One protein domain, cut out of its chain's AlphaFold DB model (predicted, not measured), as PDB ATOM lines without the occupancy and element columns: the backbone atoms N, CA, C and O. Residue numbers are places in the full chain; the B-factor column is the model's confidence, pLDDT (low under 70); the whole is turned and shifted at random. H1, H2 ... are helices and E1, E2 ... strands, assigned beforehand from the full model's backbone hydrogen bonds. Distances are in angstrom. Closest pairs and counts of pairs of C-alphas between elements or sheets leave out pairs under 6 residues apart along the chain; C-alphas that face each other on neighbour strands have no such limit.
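This is residues 183 to 243, 252 to 271 and 375 to 484 of the 486 residues of an uncharacterized protein of Chlorobi bacterium (UniProt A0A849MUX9). The model is a closed barrel of eight strands, E1 to E8, each slanting round the ring. The two longest strands, E7 and E8, run on past their neighbours E6 and E1 as a hairpin, with H1 packed on its outside and H2 farther out, beyond H1 and away from the ring. The printed part has 191 residues, with eight named strands and two named helices in the order E1 E2 E3 E4 E5 H1 H2 E6 E7 E8; round the ring run E1 E2 E3 E4 E5 E6 E7 E8 and back to E1, all antiparallel, and the class is mostly strand. The whole is elongated, with spans of 62 by 35 by 20 A, and only just compact, close to loose, with a radius of gyration of the C-alphas of 19.1 A.

Start at the closing seam of the barrel, where E8, residues 466 to 484, and E1, residues 184 to 196, are antiparallel neighbours at 119 degrees; look at N 190 and O 482, 2.8 A apart. On the other side of E1 lies E2, residues 206 to 219, and N 191 to O 210 is 2.8 A in this hairpin. E2 and E3, residues 225 to 238, form the next hairpin, with N 213 and O 231 at 2.8 A; E1 E2 E3 are a meander, each strand the antiparallel neighbour of the one before. E4, residues 255 to 268, is antiparallel to E3, with N 230 and O 262 at 2.8 A. E5, residues 377 to 387, is antiparallel to E4, with N 263 and O 384 at 2.7 A. E6, residues 429 to 439, follows round the ring, with N 383 and O 431 at 2.8 A to E5. E7, residues 445 to 463, makes a hairpin with E6, where N 438 and O 446 are 2.8 A apart, and another with E8, where N 459 and O 471 are 2.8 A apart; E6 E7 E8 are a second meander. E6 lies beside residues 445 to 456 of E7, and E1 beside residues 476 to 484 of E8. Across the ring, E1 and E5 are apart, and so are E4 and E8, for instance. H1, residues 390 to 400, is on the barrel and outside it, at a height over the sheet of 6.9 A; the C-alphas of Thr 392 and Gly 458, its closest with E7, are 3.7 A apart. It stands up from the sheet only just, rising 41 degrees. H2, residues 406 to 416, is close to H1 but not clearly touching, with the closest C-alphas, Met 398 and Thr 408, at 7.0 A, and about perpendicular to it at 75 degrees. In both helices every O i to N i+4 pair is within hydrogen-bond range.

Find C-alpha 184 at (16.864, 18.692, 197.754), where E1 begins; it spans 34.8 A and bends by 62 degrees at residue 192. E2 spans 37.4 A, E3 36.7 A, E4 36.8 A, E5 29.9 A and E6 30.6 A. Go to C-alpha 463 at (32.821, 13.315, 243.445) for the end of E7, 50.7 A long. E8 covers 46.9 A, bends by 72 degrees at residue 480 and ends with C-alpha 484 at (17.778, 31.224, 203.627). H1 measures 15.2 A and H2 15.3 A.

The two C-alphas farthest apart, those of Asn 417 and Ser 442, are 62.4 A apart. Residues 244 to 251 are not printed, and C-alphas 243 and 252 are 10.1 A apart across that cut; residues 272 to 374 are not printed either, with 11.4 A between C-alphas 271 and 375. Of the links that are printed whole, H2 to E6 is long, with 12 residues, 417 to 428. The mean pLDDT of the printed part is 91.7; look for values under 70 at residues 200 to 203 and residue 404.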
ATOM      1  N   ASN A 183      13.680  18.566 195.034       95.06
ATOM      2  CA  ASN A 183      13.626  17.506 196.046       95.06
ATOM      3  C   ASN A 183      14.740  17.649 197.088       95.06
ATOM      4  O   ASN A 183      14.641  17.078 198.162       95.06
ATOM      5  N   VAL A 184      15.798  18.403 196.793       96.69
ATOM      6  CA  VAL A 184      16.864  18.692 197.754       96.69
ATOM      7  C   VAL A 184      16.550  19.998 198.463       96.69
ATOM      8  O   VAL A 184      16.290  21.000 197.803       96.69
ATOM      9  N   ALA A 185      16.603  19.972 199.791       97.00
ATOM     10  CA  ALA A 185      16.433  21.127 200.655       97.00
ATOM     11  C   ALA A 185      17.756  21.452 201.345       97.00
ATOM     12  O   ALA A 185      18.348  20.577 201.978       97.00
ATOM     13  N   LEU A 186      18.203  22.699 201.249       98.12
ATOM     14  CA  LEU A 186      19.368  23.191 201.983       98.12
ATOM     15  C   LEU A 186      18.973  24.477 202.693       98.12
ATOM     16  O   LEU A 186      18.343  25.318 202.065       98.12
ATOM     17  N   ALA A 187      19.344  24.650 203.958       98.06
ATOM     18  CA  ALA A 187      19.140  25.919 204.647       98.06
ATOM     19  C   ALA A 187      20.381  26.343 205.431       98.06
ATOM     20  O   ALA A 187      21.124  25.508 205.952       98.06
ATOM     21  N   ALA A 188      20.592  27.651 205.512       98.38
ATOM     22  CA  ALA A 188      21.597  28.279 206.358       98.38
ATOM     23  C   ALA A 188      20.903  29.346 207.203       98.38
ATOM     24  O   ALA A 188      20.344  30.297 206.657       98.38
ATOM     25  N   LEU A 189      20.925  29.168 208.522       98.31
ATOM     26  CA  LEU A 189      20.135  29.944 209.472       98.31
ATOM     27  C   LEU A 189      21.043  30.563 210.532       98.31
ATOM     28  O   LEU A 189      21.908  29.896 211.097       98.31
ATOM     29  N   LEU A 190      20.807  31.830 210.843       98.38
ATOM     30  CA  LEU A 190      21.298  32.488 212.044       98.38
ATOM     31  C   LEU A 190      20.291  32.297 213.161       98.38
ATOM     32  O   LEU A 190      19.084  32.349 212.942       98.38
ATOM     33  N   ARG A 191      20.791  32.086 214.372       97.88
ATOM     34  CA  ARG A 191      19.977  31.761 215.535       97.88
ATOM     35  C   ARG A 191      20.264  32.726 216.672       97.88
ATOM     36  O   ARG A 191      21.395  32.790 217.148       97.88
ATOM     37  N   GLY A 192      19.224  33.393 217.157       98.06
ATOM     38  CA  GLY A 192      19.187  34.030 218.471       98.06
ATOM     39  C   GLY A 192      18.436  33.137 219.455       98.06
ATOM     40  O   GLY A 192      17.487  32.452 219.080       98.06
ATOM     41  N   SER A 193      18.861  33.088 220.712       97.25
ATOM     42  CA  SER A 193      18.249  32.198 221.697       97.25
ATOM     43  C   SER A 193      18.300  32.740 223.114       97.25
ATOM     44  O   SER A 193      19.239  33.441 223.484       97.25
ATOM     45  N   VAL A 194      17.298  32.358 223.901       96.00
ATOM     46  CA  VAL A 194      17.262  32.529 225.352       96.00
ATOM     47  C   VAL A 194      17.253  31.141 225.973       96.00
ATOM     48  O   VAL A 194      16.439  30.297 225.590       96.00
ATOM     49  N   PHE A 195      18.152  30.876 226.912       94.62
ATOM     50  CA  PHE A 195      18.252  29.566 227.550       94.62
ATOM     51  C   PHE A 195      18.595  29.667 229.030       94.62
ATOM     52  O   PHE A 195      19.212  30.628 229.481       94.62
ATOM     53  N   SER A 196      18.212  28.648 229.793       90.50
ATOM     54  CA  SER A 196      18.696  28.449 231.159       90.50
ATOM     55  C   SER A 196      19.636  27.261 231.159       90.50
ATOM     56  O   SER A 196      19.248  26.183 230.714       90.50
ATOM     57  N   ASP A 197      20.845  27.440 231.697       82.00
ATOM     58  CA  ASP A 197      21.866  26.388 231.797       82.00
ATOM     59  C   ASP A 197      21.364  25.183 232.629       82.00
ATOM     60  O   ASP A 197      22.020  24.154 232.696       82.00
ATOM     61  N   GLY A 198      20.222  25.266 233.323       78.75
ATOM     62  CA  GLY A 198      19.707  24.159 234.144       78.75
ATOM     63  C   GLY A 198      20.606  23.815 235.339       78.75
ATOM     64  O   GLY A 198      20.326  22.882 236.087       78.75
ATOM     65  N   ASN A 199      21.682  24.576 235.537       78.25
ATOM     66  CA  ASN A 199      22.557  24.479 236.682       78.25
ATOM     67  C   ASN A 199      21.970  25.343 237.799       78.25
ATOM     68  O   ASN A 199      21.815  26.550 237.627       78.25
ATOM     69  N   GLN A 200      21.633  24.746 238.944       67.62
ATOM     70  CA  GLN A 200      20.963  25.457 240.042       67.62
ATOM     71  C   GLN A 200      21.778  26.640 240.586       67.62
ATOM     72  O   GLN A 200      21.207  27.574 241.140       67.62
ATOM     73  N   ALA A 201      23.103  26.625 240.404       67.12
ATOM     74  CA  ALA A 201      23.972  27.733 240.790       67.12
ATOM     75  C   ALA A 201      23.783  28.988 239.913       67.12
ATOM     76  O   ALA A 201      24.211  30.073 240.302       67.12
ATOM     77  N   VAL A 202      23.156  28.842 238.741       66.81
ATOM     78  CA  VAL A 202      23.019  29.868 237.706       66.81
ATOM     79  C   VAL A 202      21.577  29.861 237.194       66.81
ATOM     80  O   VAL A 202      21.272  29.292 236.147       66.81
ATOM     81  N   SER A 203      20.662  30.463 237.959       66.94
ATOM     82  CA  SER A 203      19.237  30.508 237.575       66.94
ATOM     83  C   SER A 203      18.907  31.569 236.518       66.94
ATOM     84  O   SER A 203      17.787  31.615 236.015       66.94
ATOM     85  N   GLU A 204      19.870  32.424 236.172       79.94
ATOM     86  CA  GLU A 204      19.657  33.535 235.250       79.94
ATOM     87  C   GLU A 204      19.524  33.051 233.799       79.94
ATOM     88  O   GLU A 204      20.243  32.156 233.342       79.94
ATOM     89  N   GLY A 205      18.581  33.655 233.070       85.62
ATOM     90  CA  GLY A 205      18.426  33.439 231.637       85.62
ATOM     91  C   GLY A 205      19.626  34.004 230.880       85.62
ATOM     92  O   GLY A 205      20.035  35.140 231.102       85.62
ATOM     93  N   LYS A 206      20.185  33.206 229.974       90.31
ATOM     94  CA  LYS A 206      21.314  33.571 229.120       90.31
ATOM     95  C   LYS A 206      20.831  33.848 227.706       90.31
ATOM     96  O   LYS A 206      19.925  33.177 227.211       90.31
ATOM     97  N   LEU A 207      21.482  34.800 227.048       93.50
ATOM     98  CA  LEU A 207      21.347  35.015 225.613       93.50
ATOM     99  C   LEU A 207      22.430  34.224 224.881       93.50
ATOM    100  O   LEU A 207      23.577  34.164 225.321       93.50
ATOM    101  N   GLY A 208      22.066  33.611 223.764       93.62
ATOM    102  CA  GLY A 208      22.985  32.872 222.908       93.62
ATOM    103  C   GLY A 208      22.764  33.216 221.445       93.62
ATOM    104  O   GLY A 208      21.620  33.315 221.001       93.62
ATOM    105  N   ALA A 209      23.855  33.340 220.697       96.88
ATOM    106  CA  ALA A 209      23.845  33.441 219.244       96.88
ATOM    107  C   ALA A 209      24.512  32.200 218.636       96.88
ATOM    108  O   ALA A 209      25.396  31.594 219.244       96.88
ATOM    109  N   GLY A 210      24.086  31.800 217.444       97.06
ATOM    110  CA  GLY A 210      24.684  30.681 216.728       97.06
ATOM    111  C   GLY A 210      24.214  30.588 215.288       97.06
ATOM    112  O   GLY A 210      23.521  31.475 214.792       97.06
ATOM    113  N   ALA A 211      24.589  29.496 214.633       98.19
ATOM    114  CA  ALA A 211      24.176  29.206 213.271       98.19
ATOM    115  C   ALA A 211      23.808  27.728 213.114       98.19
ATOM    116  O   ALA A 211      24.408  26.855 213.751       98.19
ATOM    117  N   ASP A 212      22.840  27.473 212.241       98.25
ATOM    118  CA  ASP A 212      22.377  26.144 211.867       98.25
ATOM    119  C   ASP A 212      22.555  25.967 210.351       98.25
ATOM    120  O   ASP A 212      22.249  26.862 209.561       98.25
ATOM    121  N   VAL A 213      23.038  24.798 209.938       98.38
ATOM    122  CA  VAL A 213      23.059  24.357 208.541       98.38
ATOM    123  C   VAL A 213      22.197  23.113 208.432       98.38
ATOM    124  O   VAL A 213      22.440  22.126 209.123       98.38
ATOM    125  N   PHE A 214      21.208  23.152 207.552       98.44
ATOM    126  CA  PHE A 214      20.292  22.050 207.295       98.44
ATOM    127  C   PHE A 214      20.498  21.498 205.886       98.44
ATOM    128  O   PHE A 214      20.627  22.256 204.925       98.44
ATOM    129  N   ALA A 215      20.485  20.174 205.762       98.56
ATOM    130  CA  ALA A 215      20.450  19.481 204.484       98.56
ATOM    131  C   ALA A 215      19.457  18.318 204.536       98.56
ATOM    132  O   ALA A 215      19.547  17.453 205.410       98.56
ATOM    133  N   GLY A 216      18.517  18.276 203.595       98.12
ATOM    134  CA  GLY A 216      17.436  17.300 203.600       98.12
ATOM    135  C   GLY A 216      16.835  17.006 202.235       98.12
ATOM    136  O   GLY A 216      17.245  17.534 201.201       98.12
ATOM    137  N   TYR A 217      15.838  16.129 202.264       97.88
ATOM    138  CA  TYR A 217      15.089  15.671 201.108       97.88
ATOM    139  C   TYR A 217      13.599  15.959 201.301       97.88
ATOM    140  O   TYR A 217      13.037  15.660 202.360       97.88
ATOM    141  N   ARG A 218      12.965  16.540 200.280       96.00
ATOM    142  CA  ARG A 218      11.526  16.796 200.220       96.00
ATOM    143  C   ARG A 218      10.807  15.594 199.609       96.00
ATOM    144  O   ARG A 218      11.233  15.085 198.575       96.00
ATOM    145  N   TRP A 219       9.712  15.155 200.216       95.25
ATOM    146  CA  TRP A 219       8.940  13.993 199.780       95.25
ATOM    147  C   TRP A 219       7.443  14.134 200.104       95.25
ATOM    148  O   TRP A 219       6.995  15.097 200.731       95.25
ATOM    149  N   GLY A 220       6.651  13.172 199.626       91.25
ATOM    150  CA  GLY A 220       5.195  13.154 199.779       91.25
ATOM    151  C   GLY A 220       4.444  13.974 198.725       91.25
ATOM    152  O   GLY A 220       5.036  14.599 197.844       91.25
ATOM    153  N   ILE A 221       3.112  13.947 198.814       85.44
ATOM    154  CA  ILE A 221       2.226  14.673 197.895       85.44
ATOM    155  C   ILE A 221       2.479  16.171 198.065       85.44
ATOM    156  O   ILE A 221       2.498  16.678 199.190       85.44
ATOM    157  N   HIS A 222       2.710  16.870 196.957       85.69
ATOM    158  CA  HIS A 222       3.062  18.288 196.955       85.69
ATOM    159  C   HIS A 222       4.316  18.628 197.766       85.69
ATOM    160  O   HIS A 222       4.443  19.753 198.243       85.69
ATOM    161  N   ARG A 223       5.216  17.649 197.963       90.75
ATOM    162  CA  ARG A 223       6.515  17.792 198.643       90.75
ATOM    163  C   ARG A 223       6.432  18.422 200.040       90.75
ATOM    164  O   ARG A 223       7.382  19.056 200.489       90.75
ATOM    165  N   LYS A 224       5.295  18.251 200.726       92.00
ATOM    166  CA  LYS A 224       5.011  18.871 202.032       92.00
ATOM    167  C   LYS A 224       5.937  18.404 203.150       92.00
ATOM    168  O   LYS A 224       6.070  19.097 204.154       92.00
ATOM    169  N   TRP A 225       6.535  17.227 203.008       96.00
ATOM    170  CA  TRP A 225       7.417  16.663 204.018       96.00
ATOM    171  C   TRP A 225       8.859  16.935 203.651       96.00
ATOM    172  O   TRP A 225       9.266  16.685 202.521       96.00
ATOM    173  N   VAL A 226       9.649  17.396 204.613       97.62
ATOM    174  CA  VAL A 226      11.098  17.517 204.457       97.62
ATOM    175  C   VAL A 226      11.768  16.795 205.608       97.62
ATOM    176  O   VAL A 226      11.440  17.024 206.767       97.62
ATOM    177  N   THR A 227      12.708  15.908 205.303       98.25
ATOM    178  CA  THR A 227      13.481  15.177 206.311       98.25
ATOM    179  C   THR A 227      14.960  15.344 206.021       98.25
ATOM    180  O   THR A 227      15.387  15.180 204.882       98.25
ATOM    181  N   GLY A 228      15.748  15.688 207.032       98.12
ATOM    182  CA  GLY A 228      17.165  15.968 206.842       98.12
ATOM    183  C   GLY A 228      17.951  16.043 208.137       98.12
ATOM    184  O   GLY A 228      17.436  15.757 209.215       98.12
ATOM    185  N   LEU A 229      19.211  16.433 208.012       98.50
ATOM    186  CA  LEU A 229      20.126  16.638 209.123       98.50
ATOM    187  C   LEU A 229      20.394  18.130 209.303       98.50
ATOM    188  O   LEU A 229      20.684  18.836 208.336       98.50
ATOM    189  N   THR A 230      20.337  18.583 210.548       98.56
ATOM    190  CA  THR A 230      20.742  19.918 210.976       98.56
ATOM    191  C   THR A 230      22.022  19.815 211.790       98.56
ATOM    192  O   THR A 230      22.078  19.122 212.809       98.56
ATOM    193  N   LEU A 231      23.048  20.535 211.350       98.38
ATOM    194  CA  LEU A 231      24.262  20.804 212.104       98.38
ATOM    195  C   LEU A 231      24.111  22.174 212.751       98.38
ATOM    196  O   LEU A 231      23.962  23.175 212.060       98.38
ATOM    197  N   SER A 232      24.151  22.221 214.074       98.12
ATOM    198  CA  SER A 232      24.024  23.462 214.835       98.12
ATOM    199  C   SER A 232      25.332  23.735 215.563       98.12
ATOM    200  O   SER A 232      25.861  22.841 216.228       98.12
ATOM    201  N   THR A 233      25.804  24.986 215.544       97.44
ATOM    202  CA  THR A 233      26.960  25.406 216.364       97.44
ATOM    203  C   THR A 233      26.731  25.156 217.854       97.44
ATOM    204  O   THR A 233      27.685  25.032 218.612       97.44
ATOM    205  N   GLY A 234      25.465  25.045 218.271       94.12
ATOM    206  CA  GLY A 234      25.086  24.797 219.653       94.12
ATOM    207  C   GLY A 234      25.193  26.034 220.529       94.12
ATOM    208  O   GLY A 234      25.321  27.151 220.030       94.12
ATOM    209  N   ILE A 235      25.104  25.834 221.836       94.06
ATOM    210  CA  ILE A 235      25.169  26.904 222.835       94.06
ATOM    211  C   ILE A 235      26.428  26.758 223.683       94.06
ATOM    212  O   ILE A 235      26.916  25.647 223.909       94.06
ATOM    213  N   SER A 236      26.952  27.887 224.147       92.94
ATOM    214  CA  SER A 236      28.064  27.919 225.094       92.94
ATOM    215  C   SER A 236      27.530  27.730 226.508       92.94
ATOM    216  O   SER A 236      26.684  28.491 226.976       92.94
ATOM    217  N   THR A 237      28.020  26.699 227.186       91.00
ATOM    218  CA  THR A 237      27.534  26.278 228.507       91.00
ATOM    219  C   THR A 237      28.700  26.154 229.467       91.00
ATOM    220  O   THR A 237      29.813  25.832 229.051       91.00
ATOM    221  N   VAL A 238      28.464  26.416 230.748       89.31
ATOM    222  CA  VAL A 238      29.477  26.161 231.776       89.31
ATOM    223  C   VAL A 238      29.423  24.682 232.139       89.31
ATOM    224  O   VAL A 238      28.333  24.149 232.345       89.31
ATOM    225  N   ASN A 239      30.571  24.010 232.219       87.38
ATOM    226  CA  ASN A 239      30.615  22.651 232.753       87.38
ATOM    227  C   ASN A 239      30.351  22.713 234.260       87.38
ATOM    228  O   ASN A 239      31.009  23.461 234.982       87.38
ATOM    229  N   ALA A 240      29.373  21.959 234.749       85.75
ATOM    230  CA  ALA A 240      28.959  22.078 236.136       85.75
ATOM    231  C   ALA A 240      30.049  21.696 237.153       85.75
ATOM    232  O   ALA A 240      30.014  22.209 238.272       85.75
ATOM    233  N   GLY A 241      31.026  20.863 236.778       84.44
ATOM    234  CA  GLY A 241      32.187  20.560 237.624       84.44
ATOM    235  C   GLY A 241      33.153  21.727 237.826       84.44
ATOM    236  O   GLY A 241      33.865  21.743 238.828       84.44
ATOM    237  N   ASP A 242      33.145  22.716 236.930       84.19
ATOM    238  CA  ASP A 242      34.020  23.892 237.021       84.19
ATOM    239  C   ASP A 242      33.456  24.962 237.971       84.19
ATOM    240  O   ASP A 242      34.144  25.924 238.325       84.19
ATOM    241  N   ILE A 243      32.205  24.803 238.421       81.00
ATOM    242  CA  ILE A 243      31.577  25.715 239.376       81.00
ATOM    243  C   ILE A 243      32.072  25.386 240.783       81.00
ATOM    244  O   ILE A 243      31.620  24.444 241.433       81.00
ATOM    245  N   SER A 252      33.710  34.684 234.714       77.12
ATOM    246  CA  SER A 252      35.025  34.126 235.041       77.12
ATOM    247  C   SER A 252      35.156  32.628 234.763       77.12
ATOM    248  O   SER A 252      36.265  32.098 234.844       77.12
ATOM    249  N   ILE A 253      34.056  31.935 234.450       82.00
ATOM    250  CA  ILE A 253      34.072  30.487 234.229       82.00
ATOM    251  C   ILE A 253      34.157  30.212 232.730       82.00
ATOM    252  O   ILE A 253      33.381  30.749 231.938       82.00
ATOM    253  N   ALA A 254      35.099  29.355 232.339       85.75
ATOM    254  CA  ALA A 254      35.238  28.940 230.954       85.75
ATOM    255  C   ALA A 254      33.934  28.293 230.459       85.75
ATOM    256  O   ALA A 254      33.368  27.405 231.101       85.75
ATOM    257  N   THR A 255      33.453  28.741 229.300       89.75
ATOM    258  CA  THR A 255      32.304  28.123 228.635       89.75
ATOM    259  C   THR A 255      32.783  27.172 227.548       89.75
ATOM    260  O   THR A 255      33.781  27.418 226.874       89.75
ATOM    261  N   SER A 256      32.062  26.069 227.381       90.94
ATOM    262  CA  SER A 256      32.281  25.091 226.321       90.94
ATOM    263  C   SER A 256      31.134  25.154 225.323       90.94
ATOM    264  O   SER A 256      29.962  25.086 225.708       90.94
ATOM    265  N   LEU A 257      31.474  25.275 224.041       94.31
ATOM    266  CA  LEU A 257      30.512  25.193 222.948       94.31
ATOM    267  C   LEU A 257      30.027  23.745 222.794       94.31
ATOM    268  O   LEU A 257      30.839  22.821 222.765       94.31
ATOM    269  N   ARG A 258      28.710  23.548 222.695       94.69
ATOM    270  CA  ARG A 258      28.077  22.220 222.608       94.69
ATOM    271  C   ARG A 258      27.439  22.001 221.230       94.69
ATOM    272  O   ARG A 258      26.221  22.161 221.117       94.69
ATOM    273  N   PRO A 259      28.214  21.686 220.174       97.06
ATOM    274  CA  PRO A 259      27.669  21.515 218.830       97.06
ATOM    275  C   PRO A 259      26.640  20.384 218.802       97.06
ATOM    276  O   PRO A 259      26.778  19.388 219.512       97.06
ATOM    277  N   LEU A 260      25.601  20.535 217.983       97.44
ATOM    278  CA  LEU A 260      24.483  19.595 217.911       97.44
ATOM    279  C   LEU A 260      24.380  18.996 216.513       97.44
ATOM    280  O   LEU A 260      24.536  19.703 215.515       97.44
ATOM    281  N   VAL A 261      24.033  17.713 216.463       98.00
ATOM    282  CA  VAL A 261      23.609  17.028 215.239       98.00
ATOM    283  C   VAL A 261      22.187  16.542 215.455       98.00
ATOM    284  O   VAL A 261      21.929  15.771 216.380       98.00
ATOM    285  N   LEU A 262      21.265  17.019 214.623       97.94
ATOM    286  CA  LEU A 262      19.831  16.792 214.770       97.94
ATOM    287  C   LEU A 262      19.257  16.196 213.483       97.94
ATOM    288  O   LEU A 262      19.505  16.703 212.396       97.94
ATOM    289  N   LEU A 263      18.455  15.148 213.603       98.06
ATOM    290  CA  LEU A 263      17.485  14.752 212.594       98.06
ATOM    291  C   LEU A 263      16.308  15.726 212.670       98.06
ATOM    292  O   LEU A 263      15.639  15.819 213.698       98.06
ATOM    293  N   THR A 264      16.050  16.435 211.580       97.38
ATOM    294  CA  THR A 264      14.983  17.429 211.485       97.38
ATOM    295  C   THR A 264      13.923  16.950 210.505       97.38
ATOM    296  O   THR A 264      14.232  16.535 209.386       97.38
ATOM    297  N   GLN A 265      12.664  17.036 210.922       97.56
ATOM    298  CA  GLN A 265      11.500  16.828 210.071       97.56
ATOM    299  C   GLN A 265      10.676  18.109 210.016       97.56
ATOM    300  O   GLN A 265      10.409  18.709 211.053       97.56
ATOM    301  N   ARG A 266      10.267  18.516 208.816       97.31
ATOM    302  CA  ARG A 266       9.376  19.652 208.572       97.31
ATOM    303  C   ARG A 266       8.118  19.168 207.862       97.31
ATOM    304  O   ARG A 266       8.206  18.337 206.956       97.31
ATOM    305  N   LEU A 267       6.977  19.715 208.259       95.88
ATOM    306  CA  LEU A 267       5.692  19.549 207.598       95.88
ATOM    307  C   LEU A 267       5.164  20.924 207.195       95.88
ATOM    308  O   LEU A 267       4.795  21.732 208.048       95.88
ATOM    309  N   TYR A 268       5.100  21.162 205.892       92.81
ATOM    310  CA  TYR A 268       4.490  22.351 205.316       92.81
ATOM    311  C   TYR A 268       2.973  22.197 205.283       92.81
ATOM    312  O   TYR A 268       2.439  21.189 204.811       92.81
ATOM    313  N   LEU A 269       2.269  23.208 205.790       88.31
ATOM    314  CA  LEU A 269       0.806  23.192 205.850       88.31
ATOM    315  C   LEU A 269       0.210  23.377 204.443       88.31
ATOM    316  O   LEU A 269      -0.796  22.755 204.091       88.31
ATOM    317  N   VAL A 270       0.915  24.131 203.598       84.06
ATOM    318  CA  VAL A 270       0.582  24.381 202.190       84.06
ATOM    319  C   VAL A 270       1.432  23.492 201.286       84.06
ATOM    320  O   VAL A 270       2.586  23.201 201.589       84.06
ATOM    321  N   GLY A 271       0.848  23.006 200.191       71.00
ATOM    322  CA  GLY A 271       1.585  22.223 199.197       71.00
ATOM    323  C   GLY A 271       2.537  23.097 198.388       71.00
ATOM    324  O   GLY A 271       2.257  24.268 198.161       71.00
ATOM    325  N   CYS A 375       2.142  34.151 199.294       80.81
ATOM    326  CA  CYS A 375       3.429  33.499 198.995       80.81
ATOM    327  C   CYS A 375       4.071  32.791 200.194       80.81
ATOM    328  O   CYS A 375       5.035  32.038 200.025       80.81
ATOM    329  N   ILE A 376       3.554  33.043 201.395       88.06
ATOM    330  CA  ILE A 376       4.113  32.544 202.648       88.06
ATOM    331  C   ILE A 376       3.768  31.064 202.812       88.06
ATOM    332  O   ILE A 376       2.603  30.674 202.730       88.06
ATOM    333  N   LYS A 377       4.778  30.230 203.071       90.75
ATOM    334  CA  LYS A 377       4.602  28.793 203.310       90.75
ATOM    335  C   LYS A 377       4.817  28.471 204.786       90.75
ATOM    336  O   LYS A 377       5.957  28.235 205.187       90.75
ATOM    337  N   PRO A 378       3.754  28.459 205.607       94.00
ATOM    338  CA  PRO A 378       3.879  28.075 207.002       94.00
ATOM    339  C   PRO A 378       4.208  26.584 207.127       94.00
ATOM    340  O   PRO A 378       3.668  25.739 206.401       94.00
ATOM    341  N   TYR A 379       5.063  26.257 208.088       96.69
ATOM    342  CA  TYR A 379       5.441  24.892 208.418       96.69
ATOM    343  C   TYR A 379       5.584  24.695 209.925       96.69
ATOM    344  O   TYR A 379       5.832  25.625 210.693       96.69
ATOM    345  N   ILE A 380       5.452  23.441 210.340       97.81
ATOM    346  CA  ILE A 380       5.835  22.972 211.670       97.81
ATOM    347  C   ILE A 380       7.054  22.069 211.535       97.81
ATOM    348  O   ILE A 380       7.212  21.382 210.522       97.81
ATOM    349  N   TYR A 381       7.920  22.051 212.539       98.38
ATOM    350  CA  TYR A 381       9.086  21.177 212.530       98.38
ATOM    351  C   TYR A 381       9.308  20.488 213.871       98.38
ATOM    352  O   TYR A 381       8.938  20.997 214.928       98.38
ATOM    353  N   GLY A 382       9.941  19.320 213.800       98.44
ATOM    354  CA  GLY A 382      10.442  18.555 214.933       98.44
ATOM    355  C   GLY A 382      11.915  18.211 214.737       98.44
ATOM    356  O   GLY A 382      12.371  17.983 213.615       98.44
ATOM    357  N   GLU A 383      12.664  18.175 215.832       98.31
ATOM    358  CA  GLU A 383      14.093  17.867 215.861       98.31
ATOM    359  C   GLU A 383      14.368  16.767 216.890       98.31
ATOM    360  O   GLU A 383      13.818  16.790 217.992       98.31
ATOM    361  N   LEU A 384      15.250  15.830 216.550       98.38
ATOM    362  CA  LEU A 384      15.735  14.780 217.443       98.38
ATOM    363  C   LEU A 384      17.227  14.561 217.204       98.38
ATOM    364  O   LEU A 384      17.635  14.344 216.070       98.38
ATOM    365  N   GLY A 385      18.060  14.571 218.236       97.06
ATOM    366  CA  GLY A 385      19.490  14.351 218.045       97.06
ATOM    367  C   GLY A 385      20.302  14.366 219.324       97.06
ATOM    368  O   GLY A 385      19.787  14.045 220.393       97.06
ATOM    369  N   VAL A 386      21.582  14.713 219.211       97.62
ATOM    370  CA  VAL A 386      22.550  14.659 220.317       97.62
ATOM    371  C   VAL A 386      23.558  15.804 220.230       97.62
ATOM    372  O   VAL A 386      23.828  16.330 219.145       97.62
ATOM    373  N   ALA A 387      24.136  16.175 221.375       97.06
ATOM    374  CA  ALA A 387      25.314  17.034 221.410       97.06
ATOM    375  C   ALA A 387      26.586  16.222 221.122       97.06
ATOM    376  O   ALA A 387      26.743  15.094 221.591       97.06
ATOM    377  N   VAL A 388      27.487  16.789 220.321       96.12
ATOM    378  CA  VAL A 388      28.705  16.128 219.833       96.12
ATOM    379  C   VAL A 388      29.924  16.755 220.493       96.12
ATOM    380  O   VAL A 388      30.758  17.398 219.861       96.12
ATOM    381  N   ASP A 389      30.021  16.561 221.799       94.31
ATOM    382  CA  ASP A 389      31.160  16.977 222.610       94.31
ATOM    383  C   ASP A 389      31.630  15.825 223.509       94.31
ATOM    384  O   ASP A 389      30.895  14.866 223.758       94.31
ATOM    385  N   ALA A 390      32.872  15.907 223.988       93.56
ATOM    386  CA  ALA A 390      33.502  14.822 224.738       93.56
ATOM    387  C   ALA A 390      32.748  14.462 226.029       93.56
ATOM    388  O   ALA A 390      32.648  13.285 226.376       93.56
ATOM    389  N   ALA A 391      32.180  15.449 226.732       92.81
ATOM    390  CA  ALA A 391      31.444  15.188 227.964       92.81
ATOM    391  C   ALA A 391      30.122  14.464 227.668       92.81
ATOM    392  O   ALA A 391      29.806  13.472 228.326       92.81
ATOM    393  N   THR A 392      29.398  14.880 226.623       94.38
ATOM    394  CA  THR A 392      28.185  14.182 226.164       94.38
ATOM    395  C   THR A 392      28.481  12.758 225.694       94.38
ATOM    396  O   THR A 392      27.730  11.839 226.018       94.38
ATOM    397  N   GLN A 393      29.596  12.531 224.995       94.31
ATOM    398  CA  GLN A 393      30.012  11.184 224.586       94.31
ATOM    399  C   GLN A 393      30.333  10.281 225.788       94.31
ATOM    400  O   GLN A 393      29.937   9.116 225.796       94.31
ATOM    401  N   ASN A 394      30.981  10.816 226.827       92.00
ATOM    402  CA  ASN A 394      31.247  10.081 228.066       92.00
ATOM    403  C   ASN A 394      29.959   9.759 228.841       92.00
ATOM    404  O   ASN A 394      29.807   8.663 229.375       92.00
ATOM    405  N   ALA A 395      29.002  10.687 228.879       92.81
ATOM    406  CA  ALA A 395      27.689  10.423 229.462       92.81
ATOM    407  C   ALA A 395      26.927   9.342 228.669       92.81
ATOM    408  O   ALA A 395      26.347   8.428 229.255       92.81
ATOM    409  N   ALA A 396      26.991   9.388 227.336       94.31
ATOM    410  CA  ALA A 396      26.384   8.384 226.465       94.31
ATOM    411  C   ALA A 396      27.018   6.991 226.634       94.31
ATOM    412  O   ALA A 396      26.292   5.997 226.675       94.31
ATOM    413  N   SER A 397      28.345   6.895 226.768       92.19
ATOM    414  CA  SER A 397      29.022   5.610 226.992       92.19
ATOM    415  C   SER A 397      28.654   4.998 228.346       92.19
ATOM    416  O   SER A 397      28.446   3.784 228.438       92.19
ATOM    417  N   MET A 398      28.467   5.833 229.375       90.69
ATOM    418  CA  MET A 398      27.929   5.399 230.664       90.69
ATOM    419  C   MET A 398      26.481   4.933 230.559       90.69
ATOM    420  O   MET A 398      26.160   3.887 231.119       90.69
ATOM    421  N   ALA A 399      25.625   5.644 229.823       91.62
ATOM    422  CA  ALA A 399      24.232   5.251 229.603       91.62
ATOM    423  C   ALA A 399      24.124   3.889 228.890       91.62
ATOM    424  O   ALA A 399      23.363   3.019 229.315       91.62
ATOM    425  N   LEU A 400      24.937   3.678 227.851       91.62
ATOM    426  CA  LEU A 400      24.946   2.460 227.032       91.62
ATOM    427  C   LEU A 400      25.746   1.298 227.638       91.62
ATOM    428  O   LEU A 400      25.747   0.208 227.071       91.62
ATOM    429  N   ASN A 401      26.420   1.511 228.770       88.88
ATOM    430  CA  ASN A 401      27.297   0.522 229.400       88.88
ATOM    431  C   ASN A 401      28.412   0.008 228.465       88.88
ATOM    432  O   ASN A 401      28.772  -1.166 228.500       88.88
ATOM    433  N   THR A 402      28.940   0.875 227.598       86.50
ATOM    434  CA  THR A 402      30.001   0.506 226.643       86.50
ATOM    435  C   THR A 402      31.408   0.712 227.210       86.50
ATOM    436  O   THR A 402      32.375   0.186 226.661       86.50
ATOM    437  N   GLY A 403      31.537   1.423 228.336       76.19
ATOM    438  CA  GLY A 403      32.777   1.518 229.104       76.19
ATOM    439  C   GLY A 403      33.065   0.217 229.857       76.19
ATOM    440  O   GLY A 403      32.503  -0.023 230.919       76.19
ATOM    441  N   CYS A 404      33.934  -0.635 229.311       57.16
ATOM    442  CA  CYS A 404      34.326  -1.911 229.921       57.16
ATOM    443  C   CYS A 404      35.445  -1.735 230.961       57.16
ATOM    444  O   CYS A 404      36.548  -2.247 230.777       57.16
ATOM    445  N   ASN A 405      35.203  -0.981 232.034       74.75
ATOM    446  CA  ASN A 405      36.163  -0.863 233.130       74.75
ATOM    447  C   ASN A 405      35.496  -1.043 234.501       74.75
ATOM    448  O   ASN A 405      34.341  -0.670 234.712       74.75
ATOM    449  N   ASP A 406      36.260  -1.578 235.458       83.88
ATOM    450  CA  ASP A 406      35.854  -1.716 236.868       83.88
ATOM    451  C   ASP A 406      35.386  -0.372 237.464       83.88
ATOM    452  O   ASP A 406      34.562  -0.323 238.378       83.88
ATOM    453  N   CYS A 407      35.864   0.740 236.896       82.25
ATOM    454  CA  CYS A 407      35.444   2.097 237.230       82.25
ATOM    455  C   CYS A 407      33.955   2.348 236.931       82.25
ATOM    456  O   CYS A 407      33.237   2.823 237.808       82.25
ATOM    457  N   THR A 408      33.452   1.993 235.742       86.56
ATOM    458  CA  THR A 408      32.032   2.151 235.385       86.56
ATOM    459  C   THR A 408      31.127   1.317 236.291       86.56
ATOM    460  O   THR A 408      30.080   1.812 236.710       86.56
ATOM    461  N   ALA A 409      31.542   0.095 236.645       87.75
ATOM    462  CA  ALA A 409      30.822  -0.742 237.607       87.75
ATOM    463  C   ALA A 409      30.790  -0.092 239.000       87.75
ATOM    464  O   ALA A 409      29.716   0.103 239.563       87.75
ATOM    465  N   THR A 410      31.943   0.364 239.498       89.00
ATOM    466  CA  THR A 410      32.054   1.038 240.803       89.00
ATOM    467  C   THR A 410      31.197   2.304 240.870       89.00
ATOM    468  O   THR A 410      30.499   2.538 241.857       89.00
ATOM    469  N   LEU A 411      31.208   3.124 239.814       88.81
ATOM    470  CA  LEU A 411      30.359   4.310 239.739       88.81
ATOM    471  C   LEU A 411      28.879   3.918 239.747       88.81
ATOM    472  O   LEU A 411      28.094   4.544 240.458       88.81
ATOM    473  N   ARG A 412      28.479   2.890 238.987       87.81
ATOM    474  CA  ARG A 412      27.087   2.407 238.937       87.81
ATOM    475  C   ARG A 412      26.598   1.905 240.283       87.81
ATOM    476  O   ARG A 412      25.500   2.285 240.691       87.81
ATOM    477  N   ASP A 413      27.418   1.146 240.992       89.81
ATOM    478  CA  ASP A 413      27.101   0.677 242.338       89.81
ATOM    479  C   ASP A 413      26.962   1.860 243.302       89.81
ATOM    480  O   ASP A 413      25.966   1.973 244.018       89.81
ATOM    481  N   ALA A 414      27.898   2.814 243.260       87.38
ATOM    482  CA  ALA A 414      27.821   4.028 244.068       87.38
ATOM    483  C   ALA A 414      26.567   4.869 243.757       87.38
ATOM    484  O   ALA A 414      25.943   5.401 244.675       87.38
ATOM    485  N   ASN A 415      26.157   4.974 242.489       89.81
ATOM    486  CA  ASN A 415      24.942   5.702 242.117       89.81
ATOM    487  C   ASN A 415      23.667   4.965 242.550       89.81
ATOM    488  O   ASN A 415      22.750   5.593 243.070       89.81
ATOM    489  N   THR A 416      23.631   3.637 242.401       88.69
ATOM    490  CA  THR A 416      22.497   2.790 242.817       88.69
ATOM    491  C   THR A 416      22.294   2.835 244.332       88.69
ATOM    492  O   THR A 416      21.162   2.845 244.807       88.69
ATOM    493  N   ASN A 417      23.384   2.973 245.090       89.12
ATOM    494  CA  ASN A 417      23.361   3.183 246.539       89.12
ATOM    495  C   ASN A 417      23.042   4.637 246.949       89.12
ATOM    496  O   ASN A 417      23.087   4.965 248.133       89.12
ATOM    497  N   GLY A 418      22.750   5.526 245.992       85.62
ATOM    498  CA  GLY A 418      22.404   6.928 246.242       85.62
ATOM    499  C   GLY A 418      23.584   7.831 246.609       85.62
ATOM    500  O   GLY A 418      23.372   8.987 246.962       85.62
ATOM    501  N   ALA A 419      24.826   7.346 246.517       85.81
ATOM    502  CA  ALA A 419      26.002   8.113 246.924       85.81
ATOM    503  C   ALA A 419      26.368   9.218 245.919       85.81
ATOM    504  O   ALA A 419      26.894  10.259 246.310       85.81
ATOM    505  N   LEU A 420      26.104   9.004 244.623       84.69
ATOM    506  CA  LEU A 420      26.481   9.950 243.567       84.69
ATOM    507  C   LEU A 420      25.355  10.904 243.168       84.69
ATOM    508  O   LEU A 420      25.645  12.077 242.939       84.69
ATOM    509  N   GLY A 421      24.106  10.434 243.091       85.19
ATOM    510  CA  GLY A 421      22.961  11.252 242.675       85.19
ATOM    511  C   GLY A 421      23.094  11.806 241.251       85.19
ATOM    512  O   GLY A 421      22.711  12.948 241.012       85.19
ATOM    513  N   VAL A 422      23.689  11.032 240.339       87.25
ATOM    514  CA  VAL A 422      23.906  11.411 238.932       87.25
ATOM    515  C   VAL A 422      22.885  10.739 238.019       87.25
ATOM    516  O   VAL A 422      22.404   9.635 238.294       87.25
ATOM    517  N   ASN A 423      22.565  11.395 236.909       89.38
ATOM    518  CA  ASN A 423      21.638  10.916 235.899       89.38
ATOM    519  C   ASN A 423      22.389  10.486 234.630       89.38
ATOM    520  O   ASN A 423      22.947  11.303 233.900       89.38
ATOM    521  N   TRP A 424      22.346   9.192 234.311       88.12
ATOM    522  CA  TRP A 424      22.910   8.646 233.067       88.12
ATOM    523  C   TRP A 424      21.842   8.285 232.039       88.12
ATOM    524  O   TRP A 424      21.982   7.312 231.300       88.12
ATOM    525  N   ALA A 425      20.749   9.046 231.990       92.50
ATOM    526  CA  ALA A 425      19.834   8.971 230.863       92.50
ATOM    527  C   ALA A 425      20.594   9.241 229.554       92.50
ATOM    528  O   ALA A 425      21.458  10.114 229.493       92.50
ATOM    529  N   PHE A 426      20.255   8.507 228.492       95.38
ATOM    530  CA  PHE A 426      20.874   8.718 227.187       95.38
ATOM    531  C   PHE A 426      20.653  10.181 226.739       95.38
ATOM    532  O   PHE A 426      19.509  10.653 226.815       95.38
ATOM    533  N   PRO A 427      21.700  10.920 226.308       95.31
ATOM    534  CA  PRO A 427      21.638  12.370 226.122       95.31
ATOM    535  C   PRO A 427      20.928  12.766 224.817       95.31
ATOM    536  O   PRO A 427      21.500  13.365 223.907       95.31
ATOM    537  N   VAL A 428      19.637  12.443 224.733       97.19
ATOM    538  CA  VAL A 428      18.769  12.777 223.603       97.19
ATOM    539  C   VAL A 428      18.273  14.209 223.724       97.19
ATOM    540  O   VAL A 428      17.562  14.576 224.669       97.19
ATOM    541  N   THR A 429      18.606  14.992 222.712       97.44
ATOM    542  CA  THR A 429      18.070  16.322 222.455       97.44
ATOM    543  C   THR A 429      16.824  16.214 221.590       97.44
ATOM    544  O   THR A 429      16.812  15.465 220.615       97.44
ATOM    545  N   PHE A 430      15.784  16.973 221.924       98.12
ATOM    546  CA  PHE A 430      14.593  17.096 221.087       98.12
ATOM    547  C   PHE A 430      14.131  18.549 221.013       98.12
ATOM    548  O   PHE A 430      14.402  19.344 221.915       98.12
ATOM    549  N   GLY A 431      13.434  18.902 219.942       98.19
ATOM    550  CA  GLY A 431      12.893  20.238 219.745       98.19
ATOM    551  C   GLY A 431      11.673  20.236 218.843       98.19
ATOM    552  O   GLY A 431      11.423  19.276 218.115       98.19
ATOM    553  N   PHE A 432      10.906  21.313 218.913       98.50
ATOM    554  CA  PHE A 432       9.775  21.564 218.034       98.50
ATOM    555  C   PHE A 432       9.624  23.063 217.805       98.50
ATOM    556  O   PHE A 432      10.014  23.877 218.644       98.50
ATOM    557  N   GLY A 433       9.032  23.430 216.680       98.19
ATOM    558  CA  GLY A 433       8.774  24.825 216.375       98.19
ATOM    559  C   GLY A 433       7.859  25.008 215.184       98.19
ATOM    560  O   GLY A 433       7.368  24.051 214.579       98.19
ATOM    561  N   LEU A 434       7.630  26.273 214.880       98.38
ATOM    562  CA  LEU A 434       6.818  26.736 213.771       98.38
ATOM    563  C   LEU A 434       7.574  27.836 213.044       98.38
ATOM    564  O   LEU A 434       8.286  28.628 213.662       98.38
ATOM    565  N   GLY A 435       7.422  27.876 211.735       97.44
ATOM    566  CA  GLY A 435       8.087  28.859 210.906       97.44
ATOM    567  C   GLY A 435       7.327  29.102 209.627       97.44
ATOM    568  O   GLY A 435       6.276  28.508 209.370       97.44
ATOM    569  N   PHE A 436       7.865  30.007 208.833       95.81
ATOM    570  CA  PHE A 436       7.355  30.287 207.514       95.81
ATOM    571  C   PHE A 436       8.486  30.629 206.554       95.81
ATOM    572  O   PHE A 436       9.466  31.274 206.927       95.81
ATOM    573  N   ASP A 437       8.301  30.201 205.309       94.50
ATOM    574  CA  ASP A 437       9.203  30.505 204.207       94.50
ATOM    575  C   ASP A 437       8.561  31.548 203.291       94.50
ATOM    576  O   ASP A 437       7.398  31.418 202.896       94.50
ATOM    577  N   MET A 438       9.323  32.585 202.950       91.56
ATOM    578  CA  MET A 438       8.926  33.647 202.027       91.56
ATOM    579  C   MET A 438       9.826  33.603 200.792       91.56
ATOM    580  O   MET A 438      11.035  33.768 200.933       91.56
ATOM    581  N   PRO A 439       9.296  33.418 199.575       89.69
ATOM    582  CA  PRO A 439      10.125  33.422 198.378       89.69
ATOM    583  C   PRO A 439      10.762  34.805 198.187       89.69
ATOM    584  O   PRO A 439      10.061  35.796 198.007       89.69
ATOM    585  N   ILE A 440      12.094  34.865 198.210       89.00
ATOM    586  CA  ILE A 440      12.864  36.091 197.925       89.00
ATOM    587  C   ILE A 440      13.491  36.063 196.530       89.00
ATOM    588  O   ILE A 440      13.871  37.097 195.990       89.00
ATOM    589  N   SER A 441      13.617  34.875 195.932       86.19
ATOM    590  CA  SER A 441      14.059  34.690 194.552       86.19
ATOM    591  C   SER A 441      13.478  33.404 193.956       86.19
ATOM    592  O   SER A 441      12.819  32.612 194.633       86.19
ATOM    593  N   SER A 442      13.775  33.147 192.681       83.50
ATOM    594  CA  SER A 442      13.411  31.897 192.003       83.50
ATOM    595  C   SER A 442      14.107  30.653 192.567       83.50
ATOM    596  O   SER A 442      13.714  29.543 192.220       83.50
ATOM    597  N   LEU A 443      15.133  30.817 193.412       88.12
ATOM    598  CA  LEU A 443      15.933  29.723 193.970       88.12
ATOM    599  C   LEU A 443      16.055  29.751 195.495       88.12
ATOM    600  O   LEU A 443      16.487  28.755 196.062       88.12
ATOM    601  N   LEU A 444      15.678  30.837 196.165       92.25
ATOM    602  CA  LEU A 444      15.822  30.979 197.611       92.25
ATOM    603  C   LEU A 444      14.555  31.521 198.258       92.25
ATOM    604  O   LEU A 444      13.932  32.454 197.741       92.25
ATOM    605  N   ASP A 445      14.260  30.971 199.425       93.50
ATOM    606  CA  ASP A 445      13.240  31.439 200.345       93.50
ATOM    607  C   ASP A 445      13.932  32.014 201.588       93.50
ATOM    608  O   ASP A 445      14.930  31.471 202.058       93.50
ATOM    609  N   LEU A 446      13.430  33.133 202.101       95.12
ATOM    610  CA  LEU A 446      13.755  33.652 203.422       95.12
ATOM    611  C   LEU A 446      12.959  32.846 204.448       95.12
ATOM    612  O   LEU A 446      11.730  32.859 204.433       95.12
ATOM    613  N   GLU A 447      13.675  32.158 205.322       97.19
ATOM    614  CA  GLU A 447      13.129  31.321 206.385       97.19
ATOM    615  C   GLU A 447      13.143  32.111 207.698       97.19
ATOM    616  O   GLU A 447      14.185  32.650 208.089       97.19
ATOM    617  N   LEU A 448      11.999  32.172 208.384       97.62
ATOM    618  CA  LEU A 448      11.890  32.667 209.757       97.62
ATOM    619  C   LEU A 448      11.161  31.633 210.614       97.62
ATOM    620  O   LEU A 448      10.040  31.238 210.289       97.62
ATOM    621  N   ASP A 449      11.763  31.221 211.727       98.06
ATOM    622  CA  ASP A 449      11.128  30.271 212.639       98.06
ATOM    623  C   ASP A 449      11.374  30.554 214.117       98.06
ATOM    624  O   ASP A 449      12.382  31.140 214.516       98.06
ATOM    625  N   LEU A 450      10.413  30.119 214.926       98.44
ATOM    626  CA  LEU A 450      10.445  30.160 216.376       98.44
ATOM    627  C   LEU A 450      10.282  28.734 216.904       98.44
ATOM    628  O   LEU A 450       9.365  28.008 216.511       98.44
ATOM    629  N   GLY A 451      11.146  28.334 217.833       98.12
ATOM    630  CA  GLY A 451      11.109  26.986 218.388       98.12
ATOM    631  C   GLY A 451      11.573  26.881 219.828       98.12
ATOM    632  O   GLY A 451      12.223  27.772 220.380       98.12
ATOM    633  N   TYR A 452      11.242  25.741 220.425       98.19
ATOM    634  CA  TYR A 452      11.745  25.286 221.712       98.19
ATOM    635  C   TYR A 452      12.632  24.054 221.513       98.19
ATOM    636  O   TYR A 452      12.301  23.150 220.742       98.19
ATOM    637  N   ARG A 453      13.742  23.987 222.249       97.62
ATOM    638  CA  ARG A 453      14.663  22.848 222.259       97.62
ATOM    639  C   ARG A 453      15.001  22.451 223.698       97.62
ATOM    640  O   ARG A 453      15.394  23.288 224.509       97.62
ATOM    641  N   SER A 454      14.883  21.158 223.998       97.12
ATOM    642  CA  SER A 454      15.411  20.528 225.211       97.12
ATOM    643  C   SER A 454      16.714  19.820 224.862       97.12
ATOM    644  O   SER A 454      16.709  18.717 224.310       97.12
ATOM    645  N   ILE A 455      17.837  20.469 225.159       97.00
ATOM    646  CA  ILE A 455      19.172  19.972 224.832       97.00
ATOM    647  C   ILE A 455      19.682  19.136 225.996       97.00
ATOM    648  O   ILE A 455      19.826  19.645 227.104       97.00
ATOM    649  N   ALA A 456      19.965  17.863 225.747       96.38
ATOM    650  CA  ALA A 456      20.659  17.019 226.708       96.38
ATOM    651  C   ALA A 456      22.165  17.085 226.435       96.38
ATOM    652  O   ALA A 456      22.607  16.776 225.328       96.38
ATOM    653  N   VAL A 457      22.932  17.495 227.445       95.75
ATOM    654  CA  VAL A 457      24.395  17.589 227.387       95.75
ATOM    655  C   VAL A 457      25.013  16.792 228.526       95.75
ATOM    656  O   VAL A 457      24.421  16.667 229.603       95.75
ATOM    657  N   GLY A 458      26.205  16.261 228.282       94.75
ATOM    658  CA  GLY A 458      27.037  15.684 229.322       94.75
ATOM    659  C   GLY A 458      27.854  16.749 230.044       94.75
ATOM    660  O   GLY A 458      28.401  17.666 229.426       94.75
ATOM    661  N   ASP A 459      27.980  16.574 231.348       93.19
ATOM    662  CA  ASP A 459      28.886  17.305 232.225       93.19
ATOM    663  C   ASP A 459      29.778  16.323 232.987       93.19
ATOM    664  O   ASP A 459      29.553  15.112 232.980       93.19
ATOM    665  N   SER A 460      30.808  16.850 233.643       90.00
ATOM    666  CA  SER A 460      31.722  16.076 234.481       90.00
ATOM    667  C   SER A 460      31.821  16.701 235.863       90.00
ATOM    668  O   SER A 460      32.020  17.907 235.969       90.00
ATOM    669  N   TYR A 461      31.757  15.887 236.912       88.81
ATOM    670  CA  TYR A 461      31.906  16.329 238.298       88.81
ATOM    671  C   TYR A 461      33.039  15.594 239.005       88.81
ATOM    672  O   TYR A 461      33.200  14.384 238.846       88.81
ATOM    673  N   ALA A 462      33.744  16.293 239.892       84.44
ATOM    674  CA  ALA A 462      34.594  15.641 240.877       84.44
ATOM    675  C   ALA A 462      33.741  15.196 242.083       84.44
ATOM    676  O   ALA A 462      33.195  16.038 242.796       84.44
ATOM    677  N   ARG A 463      33.592  13.883 242.315       82.69
ATOM    678  CA  ARG A 463      32.821  13.315 243.445       82.69
ATOM    679  C   ARG A 463      33.499  12.065 244.002       82.69
ATOM    680  O   ARG A 463      33.952  11.225 243.239       82.69
ATOM    681  N   ILE A 464      33.516  11.922 245.332       79.69
ATOM    682  CA  ILE A 464      33.952  10.700 246.046       79.69
ATOM    683  C   ILE A 464      35.336  10.209 245.564       79.69
ATOM    684  O   ILE A 464      35.538   9.043 245.254       79.69
ATOM    685  N   GLY A 465      36.299  11.126 245.428       80.44
ATOM    686  CA  GLY A 465      37.659  10.798 244.974       80.44
ATOM    687  C   GLY A 465      37.814  10.555 243.466       80.44
ATOM    688  O   GLY A 465      38.943  10.447 242.994       80.44
ATOM    689  N   PHE A 466      36.727  10.538 242.692       82.94
ATOM    690  CA  PHE A 466      36.774  10.556 241.230       82.94
ATOM    691  C   PHE A 466      36.806  11.998 240.730       82.94
ATOM    692  O   PHE A 466      36.057  12.842 241.217       82.94
ATOM    693  N   SER A 467      37.651  12.284 239.742       83.06
ATOM    694  CA  SER A 467      37.792  13.629 239.168       83.06
ATOM    695  C   SER A 467      36.778  13.940 238.064       83.06
ATOM    696  O   SER A 467      36.455  15.105 237.872       83.06
ATOM    697  N   ASN A 468      36.263  12.921 237.364       86.44
ATOM    698  CA  ASN A 468      35.458  13.079 236.148       86.44
ATOM    699  C   ASN A 468      34.261  12.114 236.122       86.44
ATOM    700  O   ASN A 468      34.164  11.262 235.241       86.44
ATOM    701  N   VAL A 469      33.357  12.216 237.096       90.44
ATOM    702  CA  VAL A 469      32.091  11.471 237.079       90.44
ATOM    703  C   VAL A 469      31.164  12.123 236.053       90.44
ATOM    704  O   VAL A 469      30.774  13.274 236.262       90.44
ATOM    705  N   PRO A 470      30.820  11.441 234.947       92.44
ATOM    706  CA  PRO A 470      29.933  12.006 233.946       92.44
ATOM    707  C   PRO A 470      28.498  12.061 234.473       92.44
ATOM    708  O   PRO A 470      28.060  11.185 235.223       92.44
ATOM    709  N   ASP A 471      27.762  13.070 234.043       93.31
ATOM    710  CA  ASP A 471      26.355  13.279 234.367       93.31
ATOM    711  C   ASP A 471      25.644  13.884 233.157       93.31
ATOM    712  O   ASP A 471      26.273  14.539 232.326       93.31
ATOM    713  N   THR A 472      24.339  13.670 233.045       94.81
ATOM    714  CA  THR A 472      23.519  14.232 231.974       94.81
ATOM    715  C   THR A 472      22.578  15.269 232.548       94.81
ATOM    716  O   THR A 472      21.735  14.964 233.395       94.81
ATOM    717  N   ARG A 473      22.637  16.485 232.008       93.56
ATOM    718  CA  ARG A 473      21.670  17.538 232.327       93.56
ATOM    719  C   ARG A 473      20.934  18.017 231.090       93.56
ATOM    720  O   ARG A 473      21.371  17.815 229.957       93.56
ATOM    721  N   ARG A 474      19.803  18.681 231.326       94.50
ATOM    722  CA  ARG A 474      18.973  19.273 230.277       94.50
ATOM    723  C   ARG A 474      18.990  20.787 230.346       94.50
ATOM    724  O   ARG A 474      18.840  21.373 231.413       94.50
ATOM    725  N   ILE A 475      19.101  21.390 229.174       94.88
ATOM    726  CA  ILE A 475      19.055  22.825 228.950       94.88
ATOM    727  C   ILE A 475      17.792  23.118 228.155       94.88
ATOM    728  O   ILE A 475      17.549  22.514 227.110       94.88
ATOM    729  N   SER A 476      16.983  24.039 228.665       95.56
ATOM    730  CA  SER A 476      15.802  24.529 227.960       95.56
ATOM    731  C   SER A 476      16.167  25.788 227.190       95.56
ATOM    732  O   SER A 476      16.666  26.744 227.786       95.56
ATOM    733  N   GLN A 477      15.907  25.781 225.888       96.44
ATOM    734  CA  GLN A 477      16.218  26.876 224.981       96.44
ATOM    735  C   GLN A 477      14.974  27.267 224.180       96.44
ATOM    736  O   GLN A 477      14.359  26.420 223.538       96.44
ATOM    737  N   PHE A 478      14.659  28.559 224.159       97.94
ATOM    738  CA  PHE A 478      13.804  29.168 223.143       97.94
ATOM    739  C   PHE A 478      14.691  29.818 222.087       97.94
ATOM    740  O   PHE A 478      15.682  30.469 222.424       97.94
ATOM    741  N   GLN A 479      14.371  29.623 220.813       97.62
ATOM    742  CA  GLN A 479      15.186  30.107 219.706       97.62
ATOM    743  C   GLN A 479      14.340  30.784 218.636       97.62
ATOM    744  O   GLN A 479      13.264  30.300 218.301       97.62
ATOM    745  N   LEU A 480      14.878  31.872 218.096       98.38
ATOM    746  CA  LEU A 480      14.447  32.514 216.865       98.38
ATOM    747  C   LEU A 480      15.525  32.245 215.815       98.38
ATOM    748  O   LEU A 480      16.707  32.505 216.065       98.38
ATOM    749  N   ARG A 481      15.130  31.731 214.655       98.25
ATOM    750  CA  ARG A 481      16.024  31.505 213.523       98.25
ATOM    751  C   ARG A 481      15.582  32.326 212.329       98.25
ATOM    752  O   ARG A 481      14.393  32.425 212.055       98.25
ATOM    753  N   ILE A 482      16.556  32.904 211.639       98.44
ATOM    754  CA  ILE A 482      16.368  33.628 210.386       98.44
ATOM    755  C   ILE A 482      17.446  33.203 209.399       98.44
ATOM    756  O   ILE A 482      18.621  33.121 209.758       98.44
ATOM    757  N   GLY A 483      17.087  32.950 208.150       97.88
ATOM    758  CA  GLY A 483      18.085  32.655 207.134       97.88
ATOM    759  C   GLY A 483      17.487  32.332 205.786       97.88
ATOM    760  O   GLY A 483      16.427  32.835 205.441       97.88
ATOM    761  N   VAL A 484      18.193  31.534 204.997       97.44
ATOM    762  CA  VAL A 484      17.778  31.224 203.627       97.44
ATOM    763  C   VAL A 484      17.661  29.729 203.410       97.44
ATOM    764  O   VAL A 484      18.488  28.963 203.908       97.44
TER     765      VAL A 484